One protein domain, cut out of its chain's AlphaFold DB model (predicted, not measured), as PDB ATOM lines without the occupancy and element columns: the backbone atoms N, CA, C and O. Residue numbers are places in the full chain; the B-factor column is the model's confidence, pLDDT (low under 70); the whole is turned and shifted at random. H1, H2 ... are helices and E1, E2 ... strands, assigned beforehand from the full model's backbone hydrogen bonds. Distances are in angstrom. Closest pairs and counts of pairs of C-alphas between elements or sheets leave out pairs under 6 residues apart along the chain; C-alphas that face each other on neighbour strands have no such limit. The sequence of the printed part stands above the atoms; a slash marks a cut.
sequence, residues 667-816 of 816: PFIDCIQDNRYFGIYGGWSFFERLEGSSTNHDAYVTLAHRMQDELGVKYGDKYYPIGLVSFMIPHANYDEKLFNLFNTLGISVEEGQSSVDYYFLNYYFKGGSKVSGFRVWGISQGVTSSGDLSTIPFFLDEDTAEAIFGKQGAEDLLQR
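AT A GLANCE: This is residues 667 to 816 of the 816 residues of the protein "DUF2341 domain-containing protein" of Thermococcus celer Vu 13 = JCM 8558 (UniProt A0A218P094). A small ladder of two strands, E1 and E2, lies near the middle of an elongated body, and the short helices H2, H3, H5 and H6 are set round it, mostly one by one and not as a bundle. H3 reaches out toward one end of the long axis, a loop round Ser 785 makes the other end, and H6 and H7 form a crossed pair beside E1 and E3. The printed part has 150 residues with seven named helices and three named strands, in the order H1 E1 H2 H3 E2 H4 H5 E3 H6 H7; E1 and E2 make an antiparallel sheet, and E3 pairs with no named strand. The class is mostly helix. The whole is compact, with a radius of gyration of the C-alphas of 16.7 A, and spans 53 by 33 by 26 A.

IN THESE COORDINATES: H1 is residues 667 to 673, 10.2 A from first to last C-alpha, beginning at C-alpha 667 (52.709, -30.379, -26.596). E1, residues 678 to 685, is 10.9 A long and bends by 115 degrees at residue 681. H2 is residues 686 to 691, 8.8 A. H3, residues 697 to 711, is the longest helix at 20.9 A and ends at C-alpha 711 (58.076, -17.854, 1.657). E2, residues 723 to 725, measures 6.8 A. H4, residues 736 to 745, is 14.2 A long, and H5, residues 757 to 766, is 12.7 A. E3 is residues 774 to 776, 6.4 A. H6, residues 798 to 805, and H7, residues 807 to 813, each measure 10.1 A; H7 ends at C-alpha 813 (39.099, -35.213, -25.945).

HOW THE PARTS SIT: E1 and E2 are antiparallel neighbours, with N 678 and O 725 at 2.8 A and N 724 and O 684 at 2.9 A, both within hydrogen-bond range. With its bend, E1 has residues before and after Tyr 681 that face Gly 723: the C-alphas of Ile 680 and Gly 723 are 5.1 A apart, those of Ser 685 and Gly 723 4.0 A. The closest C-alphas of H2 and E2 are those of Phe 686 and Leu 724, 6.7 A apart. For H3 and E1 they are those of His 697 and Trp 684, at 7.4 A. H2 and H3 are close but not clearly touching, with Glu 688 and His 697 closest at 7.1 A between C-alphas; they run opposite ways at a shallow tilt of 34 degrees, only just short of steep. The closest C-alphas of H5 and E2 are those of Asp 757 and Val 725, at 6.6 A. Those of H6 and E1 are Ala 803 and Ile 680, at 6.4 A. H6 and H7 touch, with the C-alphas of Ala 801 and Ala 810 closest at 5.1 A, and stand about perpendicular at 88 degrees. The closest C-alphas of E3 and H7 are those of Val 776 and Leu 813, at 5.5 A. Residues 774 to 775 of E3 pair with 795 to 796, and residues 775 to 776 with 814 to 815, both antiparallel. H1 and H4 are apart, and so are H4 and H5. In each of the seven helices every O i to N i+4 pair is within hydrogen-bond range.

THE WHOLE: The two C-alphas farthest apart are those of Glu 710 and Ser 785, at 53.4 A. The printed part has no cut, and the chain ends at residue 816. The links H3 to E2, H4 to H5 and E3 to H6 are long; the last, residues 777 to 797, has 21 residues with no named element. The mean pLDDT of the printed part is 92.0, and residues 782 to 790 of this model are under 70.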
ATOM      1  N   PRO A 667      51.982 -30.677 -27.831       96.00
ATOM      2  CA  PRO A 667      52.709 -30.379 -26.596       96.00
ATOM      3  C   PRO A 667      52.476 -31.406 -25.471       96.00
ATOM      4  O   PRO A 667      53.378 -31.671 -24.671       96.00
ATOM      5  N   PHE A 668      51.290 -32.017 -25.407       96.38
ATOM      6  CA  PHE A 668      50.996 -33.099 -24.469       96.38
ATOM      7  C   PHE A 668      51.621 -34.420 -24.919       96.38
ATOM      8  O   PHE A 668      52.229 -35.110 -24.097       96.38
ATOM      9  N   ILE A 669      51.520 -34.744 -26.214       93.75
ATOM     10  CA  ILE A 669      52.133 -35.941 -26.811       93.75
ATOM     11  C   ILE A 669      53.645 -35.957 -26.557       93.75
ATOM     12  O   ILE A 669      54.174 -36.978 -26.114       93.75
ATOM     13  N   ASP A 670      54.320 -34.825 -26.752       93.88
ATOM     14  CA  ASP A 670      55.754 -34.684 -26.493       93.88
ATOM     15  C   ASP A 670      56.072 -35.004 -25.030       93.88
ATOM     16  O   ASP A 670      56.980 -35.780 -24.739       93.88
ATOM     17  N   CYS A 671      55.283 -34.475 -24.088       95.19
ATOM     18  CA  CYS A 671      55.490 -34.745 -22.669       95.19
ATOM     19  C   CYS A 671      55.276 -36.220 -22.296       95.19
ATOM     20  O   CYS A 671      56.051 -36.746 -21.495       95.19
ATOM     21  N   ILE A 672      54.288 -36.915 -22.868       93.94
ATOM     22  CA  ILE A 672      54.066 -38.338 -22.558       93.94
ATOM     23  C   ILE A 672      55.095 -39.260 -23.229       93.94
ATOM     24  O   ILE A 672      55.548 -40.199 -22.581       93.94
ATOM     25  N   GLN A 673      55.528 -38.979 -24.465       90.56
ATOM     26  CA  GLN A 673      56.584 -39.746 -25.150       90.56
ATOM     27  C   GLN A 673      57.921 -39.646 -24.409       90.56
ATOM     28  O   GLN A 673      58.643 -40.627 -24.240       90.56
ATOM     29  N   ASP A 674      58.213 -38.460 -23.882       89.06
ATOM     30  CA  ASP A 674      59.393 -38.204 -23.068       89.06
ATOM     31  C   ASP A 674      59.227 -38.597 -21.595       89.06
ATOM     32  O   ASP A 674      60.114 -38.315 -20.768       89.06
ATOM     33  N   ASN A 675      58.114 -39.251 -21.248       92.88
ATOM     34  CA  ASN A 675      57.881 -39.780 -19.915       92.88
ATOM     35  C   ASN A 675      57.932 -38.687 -18.823       92.88
ATOM     36  O   ASN A 675      58.408 -38.926 -17.708       92.88
ATOM     37  N   ARG A 676      57.473 -37.474 -19.164       96.00
ATOM     38  CA  ARG A 676      57.497 -36.268 -18.324       96.00
ATOM     39  C   ARG A 676      56.366 -36.255 -17.294       96.00
ATOM     40  O   ARG A 676      55.382 -36.980 -17.397       96.00
ATOM     41  N   TYR A 677      56.544 -35.394 -16.300       97.69
ATOM     42  CA  TYR A 677      55.683 -35.255 -15.139       97.69
ATOM     43  C   TYR A 677      54.947 -33.919 -15.121       97.69
ATOM     44  O   TYR A 677      55.506 -32.879 -15.491       97.69
ATOM     45  N   PHE A 678      53.732 -33.963 -14.592       98.19
ATOM     46  CA  PHE A 678      52.846 -32.833 -14.361       98.19
ATOM     47  C   PHE A 678      52.619 -32.657 -12.861       98.19
ATOM     48  O   PHE A 678      52.516 -33.633 -12.116       98.19
ATOM     49  N   GLY A 679      52.560 -31.406 -12.425       97.69
ATOM     50  CA  GLY A 679      52.127 -31.021 -11.096       97.69
ATOM     51  C   GLY A 679      50.636 -30.712 -11.096       97.69
ATOM     52  O   GLY A 679      50.230 -29.737 -11.726       97.69
ATOM     53  N   ILE A 680      49.845 -31.525 -10.400       97.44
ATOM     54  CA  ILE A 680      48.383 -31.380 -10.287       97.44
ATOM     55  C   ILE A 680      47.954 -31.447  -8.818       97.44
ATOM     56  O   ILE A 680      48.676 -32.019  -7.997       97.44
ATOM     57  N   TYR A 681      46.805 -30.877  -8.458       95.94
ATOM     58  CA  TYR A 681      46.365 -30.837  -7.058       95.94
ATOM     59  C   TYR A 681      45.995 -32.221  -6.514       95.94
ATOM     60  O   TYR A 681      46.401 -32.543  -5.405       95.94
ATOM     61  N   GLY A 682      45.286 -33.046  -7.293       92.75
ATOM     62  CA  GLY A 682      44.780 -34.354  -6.844       92.75
ATOM     63  C   GLY A 682      45.777 -35.521  -6.910       92.75
ATOM     64  O   GLY A 682      45.429 -36.644  -6.557       92.75
ATOM     65  N   GLY A 683      47.002 -35.290  -7.390       95.38
ATOM     66  CA  GLY A 683      48.003 -36.345  -7.577       95.38
ATOM     67  C   GLY A 683      48.786 -36.674  -6.304       95.38
ATOM     68  O   GLY A 683      48.924 -35.839  -5.413       95.38
ATOM     69  N   TRP A 684      49.401 -37.859  -6.246       97.25
ATOM     70  CA  TRP A 684      50.332 -38.200  -5.161       97.25
ATOM     71  C   TRP A 684      51.575 -37.309  -5.208       97.25
ATOM     72  O   TRP A 684      52.288 -37.259  -6.214       97.25
ATOM     73  N   SER A 685      51.871 -36.631  -4.104       97.94
ATOM     74  CA  SER A 685      53.106 -35.876  -3.926       97.94
ATOM     75  C   SER A 685      54.329 -36.787  -3.877       97.94
ATOM     76  O   SER A 685      54.247 -38.000  -3.685       97.94
ATOM     77  N   PHE A 686      55.512 -36.191  -3.993       98.25
ATOM     78  CA  PHE A 686      56.761 -36.934  -3.845       98.25
ATOM     79  C   PHE A 686      56.896 -37.638  -2.480       98.25
ATOM     80  O   PHE A 686      57.521 -38.693  -2.396       98.25
ATOM     81  N   PHE A 687      56.296 -37.092  -1.416       98.50
ATOM     82  CA  PHE A 687      56.325 -37.731  -0.095       98.50
ATOM     83  C   PHE A 687      55.433 -38.967  -0.081       98.50
ATOM     84  O   PHE A 687      55.875 -40.031   0.328       98.50
ATOM     85  N   GLU A 688      54.232 -38.873  -0.640       98.12
ATOM     86  CA  GLU A 688      53.320 -40.015  -0.771       98.12
ATOM     87  C   GLU A 688      53.906 -41.124  -1.656       98.12
ATOM     88  O   GLU A 688      53.717 -42.307  -1.386       98.12
ATOM     89  N   ARG A 689      54.716 -40.770  -2.662       97.69
ATOM     90  CA  ARG A 689      55.473 -41.735  -3.480       97.69
ATOM     91  C   ARG A 689      56.543 -42.495  -2.687       97.69
ATOM     92  O   ARG A 689      56.789 -43.664  -2.971       97.69
ATOM     93  N   LEU A 690      57.155 -41.863  -1.684       98.19
ATOM     94  CA  LEU A 690      58.074 -42.508  -0.736       98.19
ATOM     95  C   LEU A 690      57.333 -43.351   0.323       98.19
ATOM     96  O   LEU A 690      57.912 -44.283   0.884       98.19
ATOM     97  N   GLU A 691      56.056 -43.053   0.571       97.62
ATOM     98  CA  GLU A 691      55.174 -43.799   1.483       97.62
ATOM     99  C   GLU A 691      54.392 -44.926   0.797       97.62
ATOM    100  O   GLU A 691      53.896 -45.834   1.466       97.62
ATOM    101  N   GLY A 692      54.269 -44.880  -0.531       95.88
ATOM    102  CA  GLY A 692      53.411 -45.787  -1.291       95.88
ATOM    103  C   GLY A 692      51.928 -45.649  -0.925       95.88
ATOM    104  O   GLY A 692      51.183 -46.618  -1.060       95.88
ATOM    105  N   SER A 693      51.513 -44.487  -0.407       94.88
ATOM    106  CA  SER A 693      50.167 -44.228   0.111       94.88
ATOM    107  C   SER A 693      49.847 -42.734   0.107       94.88
ATOM    108  O   SER A 693      50.734 -41.918   0.337       94.88
ATOM    109  N   SER A 694      48.567 -42.388  -0.051       94.81
ATOM    110  CA  SER A 694      48.046 -41.019   0.072       94.81
ATOM    111  C   SER A 694      47.416 -40.696   1.432       94.81
ATOM    112  O   SER A 694      46.705 -39.705   1.576       94.81
ATOM    113  N   THR A 695      47.650 -41.514   2.467       96.88
ATOM    114  CA  THR A 695      47.070 -41.303   3.811       96.88
ATOM    115  C   THR A 695      47.359 -39.908   4.383       96.88
ATOM    116  O   THR A 695      46.515 -39.348   5.077       96.88
ATOM    117  N   ASN A 696      48.530 -39.341   4.082       97.25
ATOM    118  CA  ASN A 696      48.980 -38.050   4.606       97.25
ATOM    119  C   ASN A 696      48.735 -36.865   3.654       97.25
ATOM    120  O   ASN A 696      49.227 -35.768   3.931       97.25
ATOM    121  N   HIS A 697      47.990 -37.056   2.557       97.00
ATOM    122  CA  HIS A 697      47.828 -36.056   1.495       97.00
ATOM    123  C   HIS A 697      47.424 -34.673   2.029       97.00
ATOM    124  O   HIS A 697      48.167 -33.701   1.887       97.00
ATOM    125  N   ASP A 698      46.294 -34.592   2.738       97.44
ATOM    126  CA  ASP A 698      45.742 -33.330   3.248       97.44
ATOM    127  C   ASP A 698      46.685 -32.627   4.233       97.44
ATOM    128  O   ASP A 698      46.784 -31.392   4.265       97.44
ATOM    129  N   ALA A 699      47.416 -33.409   5.032       97.62
ATOM    130  CA  ALA A 699      48.405 -32.886   5.964       97.62
ATOM    131  C   ALA A 699      49.586 -32.256   5.213       97.62
ATOM    132  O   ALA A 699      50.044 -31.169   5.583       97.62
ATOM    133  N   TYR A 700      50.049 -32.890   4.134       98.25
ATOM    134  CA  TYR A 700      51.108 -32.357   3.282       98.25
ATOM    135  C   TYR A 700      50.666 -31.143   2.474       98.25
ATOM    136  O   TYR A 700      51.429 -30.180   2.404       98.25
ATOM    137  N   VAL A 701      49.436 -31.121   1.956       98.19
ATOM    138  CA  VAL A 701      48.858 -29.938   1.298       98.19
ATOM    139  C   VAL A 701      48.799 -28.762   2.273       98.19
ATOM    140  O   VAL A 701      49.298 -27.675   1.977       98.19
ATOM    141  N   THR A 702      48.268 -28.983   3.478       97.88
ATOM    142  CA  THR A 702      48.165 -27.945   4.517       97.88
ATOM    143  C   THR A 702      49.536 -27.395   4.903       97.88
ATOM    144  O   THR A 702      49.712 -26.183   5.067       97.88
ATOM    145  N   LEU A 703      50.525 -28.279   5.052       97.38
ATOM    146  CA  LEU A 703      51.889 -27.884   5.369       97.38
ATOM    147  C   LEU A 703      52.521 -27.094   4.215       97.38
ATOM    148  O   LEU A 703      53.109 -26.043   4.462       97.38
ATOM    149  N   ALA A 704      52.352 -27.541   2.970       97.94
ATOM    150  CA  ALA A 704      52.866 -26.860   1.788       97.94
ATOM    151  C   ALA A 704      52.269 -25.457   1.621       97.94
ATOM    152  O   ALA A 704      53.017 -24.511   1.392       97.94
ATOM    153  N   HIS A 705      50.957 -25.289   1.813       97.62
ATOM    154  CA  HIS A 705      50.304 -23.976   1.766       97.62
ATOM    155  C   HIS A 705      50.920 -23.002   2.772       97.62
ATOM    156  O   HIS A 705      51.319 -21.900   2.398       97.62
ATOM    157  N   ARG A 706      51.104 -23.447   4.023       96.38
ATOM    158  CA  ARG A 706      51.775 -22.646   5.056       96.38
ATOM    159  C   ARG A 706      53.185 -22.242   4.628       96.38
ATOM    160  O   ARG A 706      53.562 -21.087   4.781       96.38
ATOM    161  N   MET A 707      53.961 -23.175   4.075       96.06
ATOM    162  CA  MET A 707      55.319 -22.879   3.609       96.06
ATOM    163  C   MET A 707      55.329 -21.910   2.426       96.06
ATOM    164  O   MET A 707      56.190 -21.034   2.357       96.06
ATOM    165  N   GLN A 708      54.377 -22.027   1.502       96.88
ATOM    166  CA  GLN A 708      54.261 -21.107   0.375       96.88
ATOM    167  C   GLN A 708      53.870 -19.691   0.820       96.88
ATOM    168  O   GLN A 708      54.390 -18.726   0.255       96.88
ATOM    169  N   ASP A 709      53.015 -19.562   1.840       95.38
ATOM    170  CA  ASP A 709      52.684 -18.281   2.477       95.38
ATOM    171  C   ASP A 709      53.901 -17.658   3.164       95.38
ATOM    172  O   ASP A 709      54.238 -16.506   2.896       95.38
ATOM    173  N   GLU A 710      54.595 -18.428   4.007       92.38
ATOM    174  CA  GLU A 710      55.777 -17.959   4.742       92.38
ATOM    175  C   GLU A 710      56.908 -17.513   3.803       92.38
ATOM    176  O   GLU A 710      57.647 -16.577   4.113       92.38
ATOM    177  N   LEU A 711      57.043 -18.163   2.645       91.69
ATOM    178  CA  LEU A 711      58.076 -17.854   1.657       91.69
ATOM    179  C   LEU A 711      57.639 -16.850   0.585       91.69
ATOM    180  O   LEU A 711      58.489 -16.397  -0.183       91.69
ATOM    181  N   GLY A 712      56.349 -16.511   0.508       93.00
ATOM    182  CA  GLY A 712      55.808 -15.624  -0.523       93.00
ATOM    183  C   GLY A 712      55.966 -16.172  -1.945       93.00
ATOM    184  O   GLY A 712      56.210 -15.404  -2.872       93.00
ATOM    185  N   VAL A 713      55.864 -17.492  -2.129       93.00
ATOM    186  CA  VAL A 713      56.096 -18.166  -3.426       93.00
ATOM    187  C   VAL A 713      54.807 -18.607  -4.119       93.00
ATOM    188  O   VAL A 713      54.853 -19.484  -4.973       93.00
ATOM    189  N   LYS A 714      53.661 -18.023  -3.763       92.38
ATOM    190  CA  LYS A 714      52.364 -18.302  -4.400       92.38
ATOM    191  C   LYS A 714      52.291 -17.760  -5.829       92.38
ATOM    192  O   LYS A 714      53.033 -16.853  -6.205       92.38
ATOM    193  N   TYR A 715      51.365 -18.296  -6.621       90.25
ATOM    194  CA  TYR A 715      51.048 -17.792  -7.956       90.25
ATOM    195  C   TYR A 715      49.780 -16.935  -7.897       90.25
ATOM    196  O   TYR A 715      48.657 -17.447  -7.923       90.25
ATOM    197  N   GLY A 716      49.959 -15.618  -7.760       89.88
ATOM    198  CA  GLY A 716      48.856 -14.716  -7.427       89.88
ATOM    199  C   GLY A 716      48.221 -15.126  -6.095       89.88
ATOM    200  O   GLY A 716      48.922 -15.264  -5.093       89.88
ATOM    201  N   ASP A 717      46.916 -15.394  -6.112       90.62
ATOM    202  CA  ASP A 717      46.152 -15.828  -4.932       90.62
ATOM    203  C   ASP A 717      46.043 -17.360  -4.790       90.62
ATOM    204  O   ASP A 717      45.332 -17.855  -3.916       90.62
ATOM    205  N   LYS A 718      46.735 -18.130  -5.640       95.12
ATOM    206  CA  LYS A 718      46.681 -19.600  -5.669       95.12
ATOM    207  C   LYS A 718      48.001 -20.234  -5.219       95.12
ATOM    208  O   LYS A 718      49.085 -19.708  -5.478       95.12
ATOM    209  N   TYR A 719      47.906 -21.397  -4.578       96.75
ATOM    210  CA  TYR A 719      49.061 -22.210  -4.184       96.75
ATOM    211  C   TYR A 719      49.518 -23.107  -5.331       96.75
ATOM    212  O   TYR A 719      48.687 -23.616  -6.079       96.75
ATOM    213  N   TYR A 720      50.817 -23.355  -5.455       97.56
ATOM    214  CA  TYR A 720      51.325 -24.409  -6.327       97.56
ATOM    215  C   TYR A 720      50.881 -25.786  -5.812       97.56
ATOM    216  O   TYR A 720      50.935 -26.009  -4.596       97.56
ATOM    217  N   PRO A 721      50.473 -26.712  -6.698       97.50
ATOM    218  CA  PRO A 721      50.144 -28.072  -6.296       97.50
ATOM    219  C   PRO A 721      51.388 -28.812  -5.793       97.50
ATOM    220  O   PRO A 721      52.518 -28.469  -6.153       97.50
ATOM    221  N   ILE A 722      51.170 -29.843  -4.975       98.00
ATOM    222  CA  ILE A 722      52.226 -30.759  -4.514       98.00
ATOM    223  C   ILE A 722      52.165 -32.125  -5.190       98.00
ATOM    224  O   ILE A 722      53.147 -32.866  -5.148       98.00
ATOM    225  N   GLY A 723      51.022 -32.462  -5.790       97.62
ATOM    226  CA  GLY A 723      50.816 -33.732  -6.460       97.62
ATOM    227  C   GLY A 723      51.669 -33.834  -7.709       97.62
ATOM    228  O   GLY A 723      51.946 -32.839  -8.379       97.62
ATOM    229  N   LEU A 724      52.120 -35.042  -8.004       97.00
ATOM    230  CA  LEU A 724      52.988 -35.352  -9.121       97.00
ATOM    231  C   LEU A 724      52.334 -36.493  -9.904       97.00
ATOM    232  O   LEU A 724      51.933 -37.487  -9.304       97.00
ATOM    233  N   VAL A 725      52.214 -36.361 -11.223       97.25
ATOM    234  CA  VAL A 725      51.631 -37.379 -12.113       97.25
ATOM    235  C   VAL A 725      52.525 -37.587 -13.324       97.25
ATOM    236  O   VAL A 725      53.032 -36.627 -13.904       97.25
ATOM    237  N   SER A 726      52.686 -38.842 -13.726       96.88
ATOM    238  CA  SER A 726      53.182 -39.232 -15.044       96.88
ATOM    239  C   SER A 726      52.341 -40.376 -15.605       96.88
ATOM    240  O   SER A 726      51.443 -40.879 -14.927       96.88
ATOM    241  N   PHE A 727      52.625 -40.780 -16.842       97.06
ATOM    242  CA  PHE A 727      51.835 -41.783 -17.549       97.06
ATOM    243  C   PHE A 727      52.633 -43.038 -17.891       97.06
ATOM    244  O   PHE A 727      53.814 -42.974 -18.254       97.06
ATOM    245  N   MET A 728      51.952 -44.178 -17.797       95.75
ATOM    246  CA  MET A 728      52.442 -45.506 -18.138       95.75
ATOM    247  C   MET A 728      51.758 -46.004 -19.405       95.75
ATOM    248  O   MET A 728      50.554 -46.247 -19.425       95.75
ATOM    249  N   ILE A 729      52.548 -46.148 -20.470       94.81
ATOM    250  CA  ILE A 729      52.062 -46.515 -21.802       94.81
ATOM    251  C   ILE A 729      52.943 -47.652 -22.327       94.81
ATOM    252  O   ILE A 729      53.958 -47.377 -22.965       94.81
ATOM    253  N   PRO A 730      52.616 -48.929 -22.049       93.81
ATOM    254  CA  PRO A 730      53.413 -50.075 -22.489       93.81
ATOM    255  C   PRO A 730      53.254 -50.274 -24.001       93.81
ATOM    256  O   PRO A 730      52.514 -51.131 -24.476       93.81
ATOM    257  N   HIS A 731      53.950 -49.444 -24.766       91.38
ATOM    258  CA  HIS A 731      53.939 -49.429 -26.217       91.38
ATOM    259  C   HIS A 731      55.346 -49.117 -26.721       91.38
ATOM    260  O   HIS A 731      55.993 -48.213 -26.196       91.38
ATOM    261  N   ALA A 732      55.800 -49.812 -27.765       88.44
ATOM    262  CA  ALA A 732      57.178 -49.727 -28.258       88.44
ATOM    263  C   ALA A 732      57.659 -48.285 -28.526       88.44
ATOM    264  O   ALA A 732      58.800 -47.953 -28.226       88.44
ATOM    265  N   ASN A 733      56.773 -47.415 -29.022       85.25
ATOM    266  CA  ASN A 733      57.111 -46.022 -29.344       85.25
ATOM    267  C   ASN A 733      57.011 -45.034 -28.163       85.25
ATOM    268  O   ASN A 733      57.545 -43.937 -28.271       85.25
ATOM    269  N   TYR A 734      56.305 -45.377 -27.079       88.81
ATOM    270  CA  TYR A 734      56.085 -44.467 -25.937       88.81
ATOM    271  C   TYR A 734      56.912 -44.882 -24.715       88.81
ATOM    272  O   TYR A 734      57.507 -44.046 -24.039       88.81
ATOM    273  N   ASP A 735      56.981 -46.185 -24.442       92.31
ATOM    274  CA  ASP A 735      57.771 -46.743 -23.353       92.31
ATOM    275  C   ASP A 735      58.192 -48.183 -23.669       92.31
ATOM    276  O   ASP A 735      57.582 -49.166 -23.238       92.31
ATOM    277  N   GLU A 736      59.275 -48.304 -24.436       92.62
ATOM    278  CA  GLU A 736      59.849 -49.592 -24.829       92.62
ATOM    279  C   GLU A 736      60.226 -50.461 -23.616       92.62
ATOM    280  O   GLU A 736      60.052 -51.680 -23.629       92.62
ATOM    281  N   LYS A 737      60.715 -49.847 -22.531       93.56
ATOM    282  CA  LYS A 737      61.135 -50.584 -21.331       93.56
ATOM    283  C   LYS A 737      59.940 -51.216 -20.633       93.56
ATOM    284  O   LYS A 737      60.003 -52.389 -20.265       93.56
ATOM    285  N   LEU A 738      58.860 -50.456 -20.462       95.12
ATOM    286  CA  LEU A 738      57.630 -50.970 -19.873       95.12
ATOM    287  C   LEU A 738      56.965 -52.006 -20.787       95.12
ATOM    288  O   LEU A 738      56.529 -53.048 -20.302       95.12
ATOM    289  N   PHE A 739      56.951 -51.765 -22.101       94.56
ATOM    290  CA  PHE A 739      56.451 -52.711 -23.101       94.56
ATOM    291  C   PHE A 739      57.169 -54.066 -23.016       94.56
ATOM    292  O   PHE A 739      56.530 -55.112 -22.895       94.56
ATOM    293  N   ASN A 740      58.504 -54.060 -22.985       95.19
ATOM    294  CA  ASN A 740      59.304 -55.277 -22.858       95.19
ATOM    295  C   ASN A 740      59.086 -55.984 -21.513       95.19
ATOM    296  O   ASN A 740      59.043 -57.218 -21.467       95.19
ATOM    297  N   LEU A 741      58.906 -55.229 -20.422       95.31
ATOM    298  CA  LEU A 741      58.563 -55.794 -19.117       95.31
ATOM    299  C   LEU A 741      57.207 -56.511 -19.159       95.31
ATOM    300  O   LEU A 741      57.110 -57.643 -18.692       95.31
ATOM    301  N   PHE A 742      56.185 -55.886 -19.745       96.00
ATOM    302  CA  PHE A 742      54.849 -56.472 -19.883       96.00
ATOM    303  C   PHE A 742      54.886 -57.759 -20.709       96.00
ATOM    304  O   PHE A 742      54.399 -58.791 -20.245       96.00
ATOM    305  N   ASN A 743      55.576 -57.741 -21.853       95.06
ATOM    306  CA  ASN A 743      55.773 -58.929 -22.688       95.06
ATOM    307  C   ASN A 743      56.492 -60.057 -21.934       95.06
ATOM    308  O   ASN A 743      56.083 -61.212 -22.011       95.06
ATOM    309  N   THR A 744      57.534 -59.728 -21.165       95.69
ATOM    310  CA  THR A 744      58.297 -60.713 -20.377       95.69
ATOM    311  C   THR A 744      57.446 -61.358 -19.282       95.69
ATOM    312  O   THR A 744      57.636 -62.528 -18.959       95.69
ATOM    313  N   LEU A 745      56.517 -60.603 -18.695       94.38
ATOM    314  CA  LEU A 745      55.635 -61.083 -17.631       94.38
ATOM    315  C   LEU A 745      54.321 -61.681 -18.150       94.38
ATOM    316  O   LEU A 745      53.546 -62.188 -17.344       94.38
ATOM    317  N   GLY A 746      54.068 -61.632 -19.461       94.44
ATOM    318  CA  GLY A 746      52.800 -62.068 -20.050       94.44
ATOM    319  C   GLY A 746      51.606 -61.211 -19.613       94.44
ATOM    320  O   GLY A 746      50.484 -61.708 -19.568       94.44
ATOM    321  N   ILE A 747      51.843 -59.944 -19.259       93.50
ATOM    322  CA  ILE A 747      50.798 -59.004 -18.839       93.50
ATOM    323  C   ILE A 747      50.275 -58.279 -20.079       93.50
ATOM    324  O   ILE A 747      51.051 -57.706 -20.840       93.50
ATOM    325  N   SER A 748      48.957 -58.273 -20.261       89.88
ATOM    326  CA  SER A 748      48.278 -57.444 -21.264       89.88
ATOM    327  C   SER A 748      47.602 -56.262 -20.581       89.88
ATOM    328  O   SER A 748      47.098 -56.407 -19.467       89.88
ATOM    329  N   VAL A 749      47.589 -55.098 -21.237       90.56
ATOM    330  CA  VAL A 749      46.847 -53.948 -20.713       90.56
ATOM    331  C   VAL A 749      45.359 -54.197 -20.874       90.56
ATOM    332  O   VAL A 749      44.883 -54.497 -21.966       90.56
ATOM    333  N   GLU A 750      44.632 -54.059 -19.779       92.31
ATOM    334  CA  GLU A 750      43.185 -54.065 -19.760       92.31
ATOM    335  C   GLU A 750      42.622 -52.743 -20.293       92.31
ATOM    336  O   GLU A 750      42.995 -51.656 -19.844       92.31
ATOM    337  N   GLU A 751      41.680 -52.856 -21.228       91.06
ATOM    338  CA  GLU A 751      40.941 -51.731 -21.792       91.06
ATOM    339  C   GLU A 751      40.293 -50.883 -20.685       91.06
ATOM    340  O   GLU A 751      39.608 -51.399 -19.795       91.06
ATOM    341  N   GLY A 752      40.507 -49.569 -20.739       92.56
ATOM    342  CA  GLY A 752      39.909 -48.617 -19.806       92.56
ATOM    343  C   GLY A 752      40.545 -48.570 -18.415       92.56
ATOM    344  O   GLY A 752      39.947 -47.996 -17.513       92.56
ATOM    345  N   GLN A 753      41.717 -49.170 -18.182       96.00
ATOM    346  CA  GLN A 753      42.504 -48.902 -16.968       96.00
ATOM    347  C   GLN A 753      43.317 -47.612 -17.147       96.00
ATOM    348  O   GLN A 753      44.150 -47.550 -18.050       96.00
ATOM    349  N   SER A 754      43.129 -46.621 -16.264       97.19
ATOM    350  CA  SER A 754      43.867 -45.347 -16.294       97.19
ATOM    351  C   SER A 754      45.384 -45.563 -16.356       97.19
ATOM    352  O   SER A 754      45.955 -46.364 -15.605       97.19
ATOM    353  N   SER A 755      46.026 -44.825 -17.263       97.62
ATOM    354  CA  SER A 755      47.470 -44.801 -17.497       97.62
ATOM    355  C   SER A 755      48.224 -43.926 -16.493       97.62
ATOM    356  O   SER A 755      49.448 -43.845 -16.586       97.62
ATOM    357  N   VAL A 756      47.549 -43.257 -15.553       98.00
ATOM    358  CA  VAL A 756      48.206 -42.510 -14.466       98.00
ATOM    359  C   VAL A 756      49.073 -43.457 -13.643       98.00
ATOM    360  O   VAL A 756      48.619 -44.516 -13.212       98.00
ATOM    361  N   ASP A 757      50.331 -43.079 -13.429       97.25
ATOM    362  CA  ASP A 757      51.375 -43.966 -12.917       97.25
ATOM    363  C   ASP A 757      51.025 -44.706 -11.620       97.25
ATOM    364  O   ASP A 757      51.110 -45.933 -11.590       97.25
ATOM    365  N   TYR A 758      50.592 -44.022 -10.563       96.12
ATOM    366  CA  TYR A 758      50.277 -44.685  -9.296       96.12
ATOM    367  C   TYR A 758      49.019 -45.565  -9.381       96.12
ATOM    368  O   TYR A 758      49.007 -46.635  -8.771       96.12
ATOM    369  N   TYR A 759      48.000 -45.201 -10.172       97.25
ATOM    370  CA  TYR A 759      46.843 -46.077 -10.421       97.25
ATOM    371  C   TYR A 759      47.256 -47.327 -11.199       97.25
ATOM    372  O   TYR A 759      46.944 -48.450 -10.796       97.25
ATOM    373  N   PHE A 760      48.015 -47.136 -12.276       97.38
ATOM    374  CA  PHE A 760      48.493 -48.202 -13.143       97.38
ATOM    375  C   PHE A 760      49.397 -49.184 -12.386       97.38
ATOM    376  O   PHE A 760      49.187 -50.397 -12.437       97.38
ATOM    377  N   LEU A 761      50.383 -48.680 -11.636       96.25
ATOM    378  CA  LEU A 761      51.282 -49.528 -10.854       96.25
ATOM    379  C   LEU A 761      50.527 -50.306  -9.775       96.25
ATOM    380  O   LEU A 761      50.827 -51.481  -9.548       96.25
ATOM    381  N   ASN A 762      49.563 -49.670  -9.104       95.75
ATOM    382  CA  ASN A 762      48.807 -50.325  -8.044       95.75
ATOM    383  C   ASN A 762      47.969 -51.482  -8.602       95.75
ATOM    384  O   ASN A 762      47.980 -52.574  -8.034       95.75
ATOM    385  N   TYR A 763      47.330 -51.276  -9.756       96.88
ATOM    386  CA  TYR A 763      46.553 -52.307 -10.439       96.88
ATOM    387  C   TYR A 763      47.421 -53.510 -10.846       96.88
ATOM    388  O   TYR A 763      47.213 -54.623 -10.363       96.88
ATOM    389  N   TYR A 764      48.458 -53.288 -11.661       96.25
ATOM    390  CA  TYR A 764      49.221 -54.389 -12.265       96.25
ATOM    391  C   TYR A 764      50.264 -55.036 -11.345       96.25
ATOM    392  O   TYR A 764      50.617 -56.195 -11.559       96.25
ATOM    393  N   PHE A 765      50.782 -54.322 -10.338       94.56
ATOM    394  CA  PHE A 765      51.895 -54.816  -9.514       94.56
ATOM    395  C   PHE A 765      51.573 -54.966  -8.023       94.56
ATOM    396  O   PHE A 765      52.370 -55.562  -7.292       94.56
ATOM    397  N   LYS A 766      50.430 -54.456  -7.545       91.31
ATOM    398  CA  LYS A 766      50.017 -54.563  -6.133       91.31
ATOM    399  C   LYS A 766      48.621 -55.153  -5.923       91.31
ATOM    400  O   LYS A 766      48.255 -55.380  -4.775       91.31
ATOM    401  N   GLY A 767      47.875 -55.449  -6.991       89.38
ATOM    402  CA  GLY A 767      46.522 -56.004  -6.890       89.38
ATOM    403  C   GLY A 767      45.492 -54.998  -6.369       89.38
ATOM    404  O   GLY A 767      44.515 -55.395  -5.737       89.38
ATOM    405  N   GLY A 768      45.731 -53.701  -6.584       92.06
ATOM    406  CA  GLY A 768      44.762 -52.646  -6.303       92.06
ATOM    407  C   GLY A 768      43.552 -52.703  -7.240       92.06
ATOM    408  O   GLY A 768      43.553 -53.411  -8.244       92.06
ATOM    409  N   SER A 769      42.510 -51.937  -6.918       94.88
ATOM    410  CA  SER A 769      41.312 -51.838  -7.757       94.88
ATOM    411  C   SER A 769      41.587 -51.090  -9.062       94.88
ATOM    412  O   SER A 769      42.371 -50.140  -9.088       94.88
ATOM    413  N   LYS A 770      40.887 -51.493 -10.128       95.06
ATOM    414  CA  LYS A 770      40.885 -50.788 -11.414       95.06
ATOM    415  C   LYS A 770      40.368 -49.359 -11.238       95.06
ATOM    416  O   LYS A 770      39.359 -49.147 -10.564       95.06
ATOM    417  N   VAL A 771      41.022 -48.405 -11.897       96.56
ATOM    418  CA  VAL A 771      40.527 -47.029 -12.047       96.56
ATOM    419  C   VAL A 771      40.127 -46.834 -13.498       96.56
ATOM    420  O   VAL A 771      40.967 -46.952 -14.393       96.56
ATOM    421  N   SER A 772      38.841 -46.575 -13.722       95.81
ATOM    422  CA  SER A 772      38.284 -46.400 -15.062       95.81
ATOM    423  C   SER A 772      38.854 -45.152 -15.732       95.81
ATOM    424  O   SER A 772      38.802 -44.060 -15.174       95.81
ATOM    425  N   GLY A 773      39.370 -45.325 -16.941       94.44
ATOM    426  CA  GLY A 773      39.815 -44.258 -17.821       94.44
ATOM    427  C   GLY A 773      39.249 -44.428 -19.226       94.44
ATOM    428  O   GLY A 773      38.856 -45.522 -19.632       94.44
ATOM    429  N   PHE A 774      39.238 -43.335 -19.974       94.06
ATOM    430  CA  PHE A 774      38.737 -43.265 -21.341       94.06
ATOM    431  C   PHE A 774      39.893 -43.088 -22.317       94.06
ATOM    432  O   PHE A 774      40.933 -42.521 -21.971       94.06
ATOM    433  N   ARG A 775      39.718 -43.551 -23.556       93.06
ATOM    434  CA  ARG A 775      40.680 -43.268 -24.626       93.06
ATOM    435  C   ARG A 775      40.724 -41.771 -24.911       93.06
ATOM    436  O   ARG A 775      39.730 -41.074 -24.728       93.06
ATOM    437  N   VAL A 776      41.869 -41.292 -25.384       93.25
ATOM    438  CA  VAL A 776      42.087 -39.875 -25.687       93.25
ATOM    439  C   VAL A 776      42.220 -39.700 -27.195       93.25
ATOM    440  O   VAL A 776      43.147 -40.234 -27.819       93.25
ATOM    441  N   TRP A 777      41.293 -38.949 -27.790       90.69
ATOM    442  CA  TRP A 777      41.295 -38.636 -29.216       90.69
ATOM    443  C   TRP A 777      42.610 -37.965 -29.629       90.69
ATOM    444  O   TRP A 777      43.170 -37.157 -28.897       90.69
ATOM    445  N   GLY A 778      43.140 -38.343 -30.793       87.88
ATOM    446  CA  GLY A 778      44.452 -37.886 -31.272       87.88
ATOM    447  C   GLY A 778      45.657 -38.635 -30.688       87.88
ATOM    448  O   GLY A 778      46.728 -38.581 -31.285       87.88
ATOM    449  N   ILE A 779      45.495 -39.393 -29.596       89.06
ATOM    450  CA  ILE A 779      46.580 -40.185 -28.992       89.06
ATOM    451  C   ILE A 779      46.334 -41.678 -29.193       89.06
ATOM    452  O   ILE A 779      47.136 -42.335 -29.846       89.06
ATOM    453  N   SER A 780      45.212 -42.205 -28.691       86.06
ATOM    454  CA  SER A 780      44.862 -43.631 -28.786       86.06
ATOM    455  C   SER A 780      43.831 -43.952 -29.871       86.06
ATOM    456  O   SER A 780      43.242 -45.027 -29.845       86.06
ATOM    457  N   GLN A 781      43.583 -43.019 -30.802       73.19
ATOM    458  CA  GLN A 781      42.563 -43.139 -31.864       73.19
ATOM    459  C   GLN A 781      42.899 -42.365 -33.168       73.19
ATOM    460  O   GLN A 781      42.025 -42.114 -33.994       73.19
ATOM    461  N   GLY A 782      44.137 -41.889 -33.351       64.19
ATOM    462  CA  GLY A 782      44.513 -41.041 -34.496       64.19
ATOM    463  C   GLY A 782      45.045 -41.782 -35.730       64.19
ATOM    464  O   GLY A 782      45.293 -42.985 -35.712       64.19
ATOM    465  N   VAL A 783      45.289 -41.022 -36.804       53.12
ATOM    466  CA  VAL A 783      45.939 -41.503 -38.035       53.12
ATOM    467  C   VAL A 783      47.418 -41.119 -38.061       53.12
ATOM    468  O   VAL A 783      47.782 -39.950 -37.931       53.12
ATOM    469  N   THR A 784      48.280 -42.102 -38.319       49.38
ATOM    470  CA  THR A 784      49.608 -41.863 -38.895       49.38
ATOM    471  C   THR A 784      49.694 -42.548 -40.251       49.38
ATOM    472  O   THR A 784      49.004 -43.530 -40.513       49.38
ATOM    473  N   SER A 785      50.598 -42.083 -41.104       45.44
ATOM    474  CA  SER A 785      50.956 -42.751 -42.359       45.44
ATOM    475  C   SER A 785      51.632 -44.125 -42.167       45.44
ATOM    476  O   SER A 785      52.068 -44.716 -43.150       45.44
ATOM    477  N   SER A 786      51.775 -44.627 -40.930       44.25
ATOM    478  CA  SER A 786      52.606 -45.796 -40.599       44.25
ATOM    479  C   SER A 786      52.078 -46.706 -39.473       44.25
ATOM    480  O   SER A 786      52.816 -47.582 -39.032       44.25
ATOM    481  N   GLY A 787      50.841 -46.551 -38.991       50.38
ATOM    482  CA  GLY A 787      50.303 -47.415 -37.932       50.38
ATOM    483  C   GLY A 787      49.011 -46.891 -37.314       50.38
ATOM    484  O   GLY A 787      48.874 -45.690 -37.070       50.38
ATOM    485  N   ASP A 788      48.073 -47.807 -37.097       57.94
ATOM    486  CA  ASP A 788      46.804 -47.605 -36.406       57.94
ATOM    487  C   ASP A 788      47.054 -47.253 -34.929       57.94
ATOM    488  O   ASP A 788      47.581 -48.071 -34.177       57.94
ATOM    489  N   LEU A 789      46.719 -46.028 -34.505       65.00
ATOM    490  CA  LEU A 789      46.898 -45.602 -33.111       65.00
ATOM    491  C   LEU A 789      45.789 -46.129 -32.186       65.00
ATOM    492  O   LEU A 789      45.916 -45.972 -30.971       65.00
ATOM    493  N   SER A 790      44.757 -46.808 -32.715       65.75
ATOM    494  CA  SER A 790      43.759 -47.526 -31.906       65.75
ATOM    495  C   SER A 790      44.394 -48.603 -31.017       65.75
ATOM    496  O   SER A 790      43.845 -48.977 -29.980       65.75
ATOM    497  N   THR A 791      45.606 -49.055 -31.349       75.94
ATOM    498  CA  THR A 791      46.341 -50.047 -30.559       75.94
ATOM    499  C   THR A 791      47.112 -49.450 -29.384       75.94
ATOM    500  O   THR A 791      47.652 -50.212 -28.586       75.94
ATOM    501  N   ILE A 792      47.214 -48.120 -29.259       87.12
ATOM    502  CA  ILE A 792      47.912 -47.500 -28.126       87.12
ATOM    503  C   ILE A 792      47.011 -47.591 -26.890       87.12
ATOM    504  O   ILE A 792      45.939 -46.983 -26.874       87.12
ATOM    505  N   PRO A 793      47.442 -48.284 -25.822       89.50
ATOM    506  CA  PRO A 793      46.633 -48.466 -24.626       89.50
ATOM    507  C   PRO A 793      46.799 -47.267 -23.677       89.50
ATOM    508  O   PRO A 793      47.300 -47.408 -22.561       89.50
ATOM    509  N   PHE A 794      46.447 -46.070 -24.153       94.50
ATOM    510  CA  PHE A 794      46.470 -44.845 -23.357       94.50
ATOM    511  C   PHE A 794      45.056 -44.454 -22.937       94.50
ATOM    512  O   PHE A 794      44.211 -44.146 -23.790       94.50
ATOM    513  N   PHE A 795      44.838 -44.450 -21.623       95.81
ATOM    514  CA  PHE A 795      43.562 -44.149 -20.992       95.81
ATOM    515  C   PHE A 795      43.752 -43.115 -19.895       95.81
ATOM    516  O   PHE A 795      44.707 -43.190 -19.121       95.81
ATOM    517  N   LEU A 796      42.820 -42.178 -19.792       96.69
ATOM    518  CA  LEU A 796      42.862 -41.127 -18.787       96.69
ATOM    519  C   LEU A 796      41.547 -41.111 -18.012       96.69
ATOM    520  O   LEU A 796      40.474 -41.142 -18.615       96.69
ATOM    521  N   ASP A 797      41.631 -41.118 -16.684       97.00
ATOM    522  CA  ASP A 797      40.472 -40.860 -15.830       97.00
ATOM    523  C   ASP A 797      40.015 -39.400 -15.956       97.00
ATOM    524  O   ASP A 797      40.779 -38.521 -16.363       97.00
ATOM    525  N   GLU A 798      38.744 -39.163 -15.636       95.44
ATOM    526  CA  GLU A 798      38.097 -37.864 -15.823       95.44
ATOM    527  C   GLU A 798      38.771 -36.762 -14.998       95.44
ATOM    528  O   GLU A 798      39.119 -35.726 -15.559       95.44
ATOM    529  N   ASP A 799      39.063 -37.014 -13.720       95.94
ATOM    530  CA  ASP A 799      39.682 -36.031 -12.822       95.94
ATOM    531  C   ASP A 799      41.066 -35.585 -13.327       95.94
ATOM    532  O   ASP A 799      41.370 -34.389 -13.395       95.94
ATOM    533  N   THR A 800      41.909 -36.532 -13.750       97.56
ATOM    534  CA  THR A 800      43.230 -36.204 -14.305       97.56
ATOM    535  C   THR A 800      43.115 -35.502 -15.659       97.56
ATOM    536  O   THR A 800      43.886 -34.582 -15.948       97.56
ATOM    537  N   ALA A 801      42.153 -35.893 -16.499       97.19
ATOM    538  CA  ALA A 801      41.893 -35.217 -17.766       97.19
ATOM    539  C   ALA A 801      41.451 -33.764 -17.550       97.19
ATOM    540  O   ALA A 801      41.954 -32.870 -18.232       97.19
ATOM    541  N   GLU A 802      40.572 -33.506 -16.581       96.94
ATOM    542  CA  GLU A 802      40.158 -32.150 -16.222       96.94
ATOM    543  C   GLU A 802      41.331 -31.324 -15.687       96.94
ATOM    544  O   GLU A 802      41.475 -30.159 -16.062       96.94
ATOM    545  N   ALA A 803      42.215 -31.917 -14.882       96.81
ATOM    546  CA  ALA A 803      43.404 -31.231 -14.383       96.81
ATOM    547  C   ALA A 803      44.364 -30.819 -15.518       96.81
ATOM    548  O   ALA A 803      44.946 -29.731 -15.500       96.81
ATOM    549  N   ILE A 804      44.532 -31.665 -16.539       97.38
ATOM    550  CA  ILE A 804      45.511 -31.435 -17.612       97.38
ATOM    551  C   ILE A 804      44.932 -30.607 -18.761       97.38
ATOM    552  O   ILE A 804      45.560 -29.650 -19.217       97.38
ATOM    553  N   PHE A 805      43.744 -30.960 -19.244       96.62
ATOM    554  CA  PHE A 805      43.110 -30.339 -20.412       96.62
ATOM    555  C   PHE A 805      42.110 -29.242 -20.024       96.62
ATOM    556  O   PHE A 805      41.737 -28.401 -20.850       96.62
ATOM    557  N   GLY A 806      41.706 -29.192 -18.754       95.31
ATOM    558  CA  GLY A 806      40.537 -28.447 -18.304       95.31
ATOM    559  C   GLY A 806      39.242 -29.170 -18.617       95.31
ATOM    560  O   GLY A 806      39.186 -29.983 -19.533       95.31
ATOM    561  N   LYS A 807      38.174 -28.780 -17.922       93.25
ATOM    562  CA  LYS A 807      36.838 -29.360 -18.079       93.25
ATOM    563  C   LYS A 807      36.384 -29.514 -19.536       93.25
ATOM    564  O   LYS A 807      36.133 -30.625 -19.978       93.25
ATOM    565  N   GLN A 808      36.379 -28.423 -20.310       92.25
ATOM    566  CA  GLN A 808      35.976 -28.492 -21.721       92.25
ATOM    567  C   GLN A 808      36.902 -29.390 -22.552       92.25
ATOM    568  O   GLN A 808      36.440 -30.113 -23.421       92.25
ATOM    569  N   GLY A 809      38.215 -29.352 -22.301       93.62
ATOM    570  CA  GLY A 809      39.164 -30.214 -23.006       93.62
ATOM    571  C   GLY A 809      38.969 -31.693 -22.664       93.62
ATOM    572  O   GLY A 809      39.069 -32.532 -23.547       93.62
ATOM    573  N   ALA A 810      38.647 -32.018 -21.412       94.81
ATOM    574  CA  ALA A 810      38.329 -33.378 -20.990       94.81
ATOM    575  C   ALA A 810      37.022 -33.880 -21.624       94.81
ATOM    576  O   ALA A 810      36.982 -35.000 -22.124       94.81
ATOM    577  N   GLU A 811      35.978 -33.049 -21.663       92.06
ATOM    578  CA  GLU A 811      34.713 -33.370 -22.340       92.06
ATOM    579  C   GLU A 811      34.914 -33.646 -23.839       92.06
ATOM    580  O   GLU A 811      34.322 -34.574 -24.384       92.06
ATOM    581  N   ASP A 812      35.777 -32.865 -24.488       92.50
ATOM    582  CA  ASP A 812      36.016 -32.919 -25.929       92.50
ATOM    583  C   ASP A 812      36.968 -34.045 -26.365       92.50
ATOM    584  O   ASP A 812      36.817 -34.613 -27.450       92.50
ATOM    585  N   LEU A 813      37.988 -34.340 -25.556       94.19
ATOM    586  CA  LEU A 813      39.099 -35.213 -25.945       94.19
ATOM    587  C   LEU A 813      38.970 -36.640 -25.410       94.19
ATOM    588  O   LEU A 813      39.647 -37.526 -25.933       94.19
ATOM    589  N   LEU A 814      38.121 -36.891 -24.410       92.31
ATOM    590  CA  LEU A 814      37.855 -38.244 -23.923       92.31
ATOM    591  C   LEU A 814      36.789 -38.945 -24.777       92.31
ATOM    592  O   LEU A 814      35.720 -38.405 -25.053       92.31
ATOM    593  N   GLN A 815      37.059 -40.188 -25.163       88.50
ATOM    594  CA  GLN A 815      36.092 -41.062 -25.823       88.50
ATOM    595  C   GLN A 815      35.217 -41.752 -24.771       88.50
ATOM    596  O   GLN A 815      35.606 -42.794 -24.239       88.50
ATOM    597  N   ARG A 816      34.069 -41.142 -24.467       82.50
ATOM    598  CA  ARG A 816      33.080 -41.638 -23.496       82.50
ATOM    599  C   ARG A 816      32.102 -42.644 -24.084       82.50
ATOM    600  O   ARG A 816      31.777 -42.513 -25.286       82.50
TER     601      ARG A 816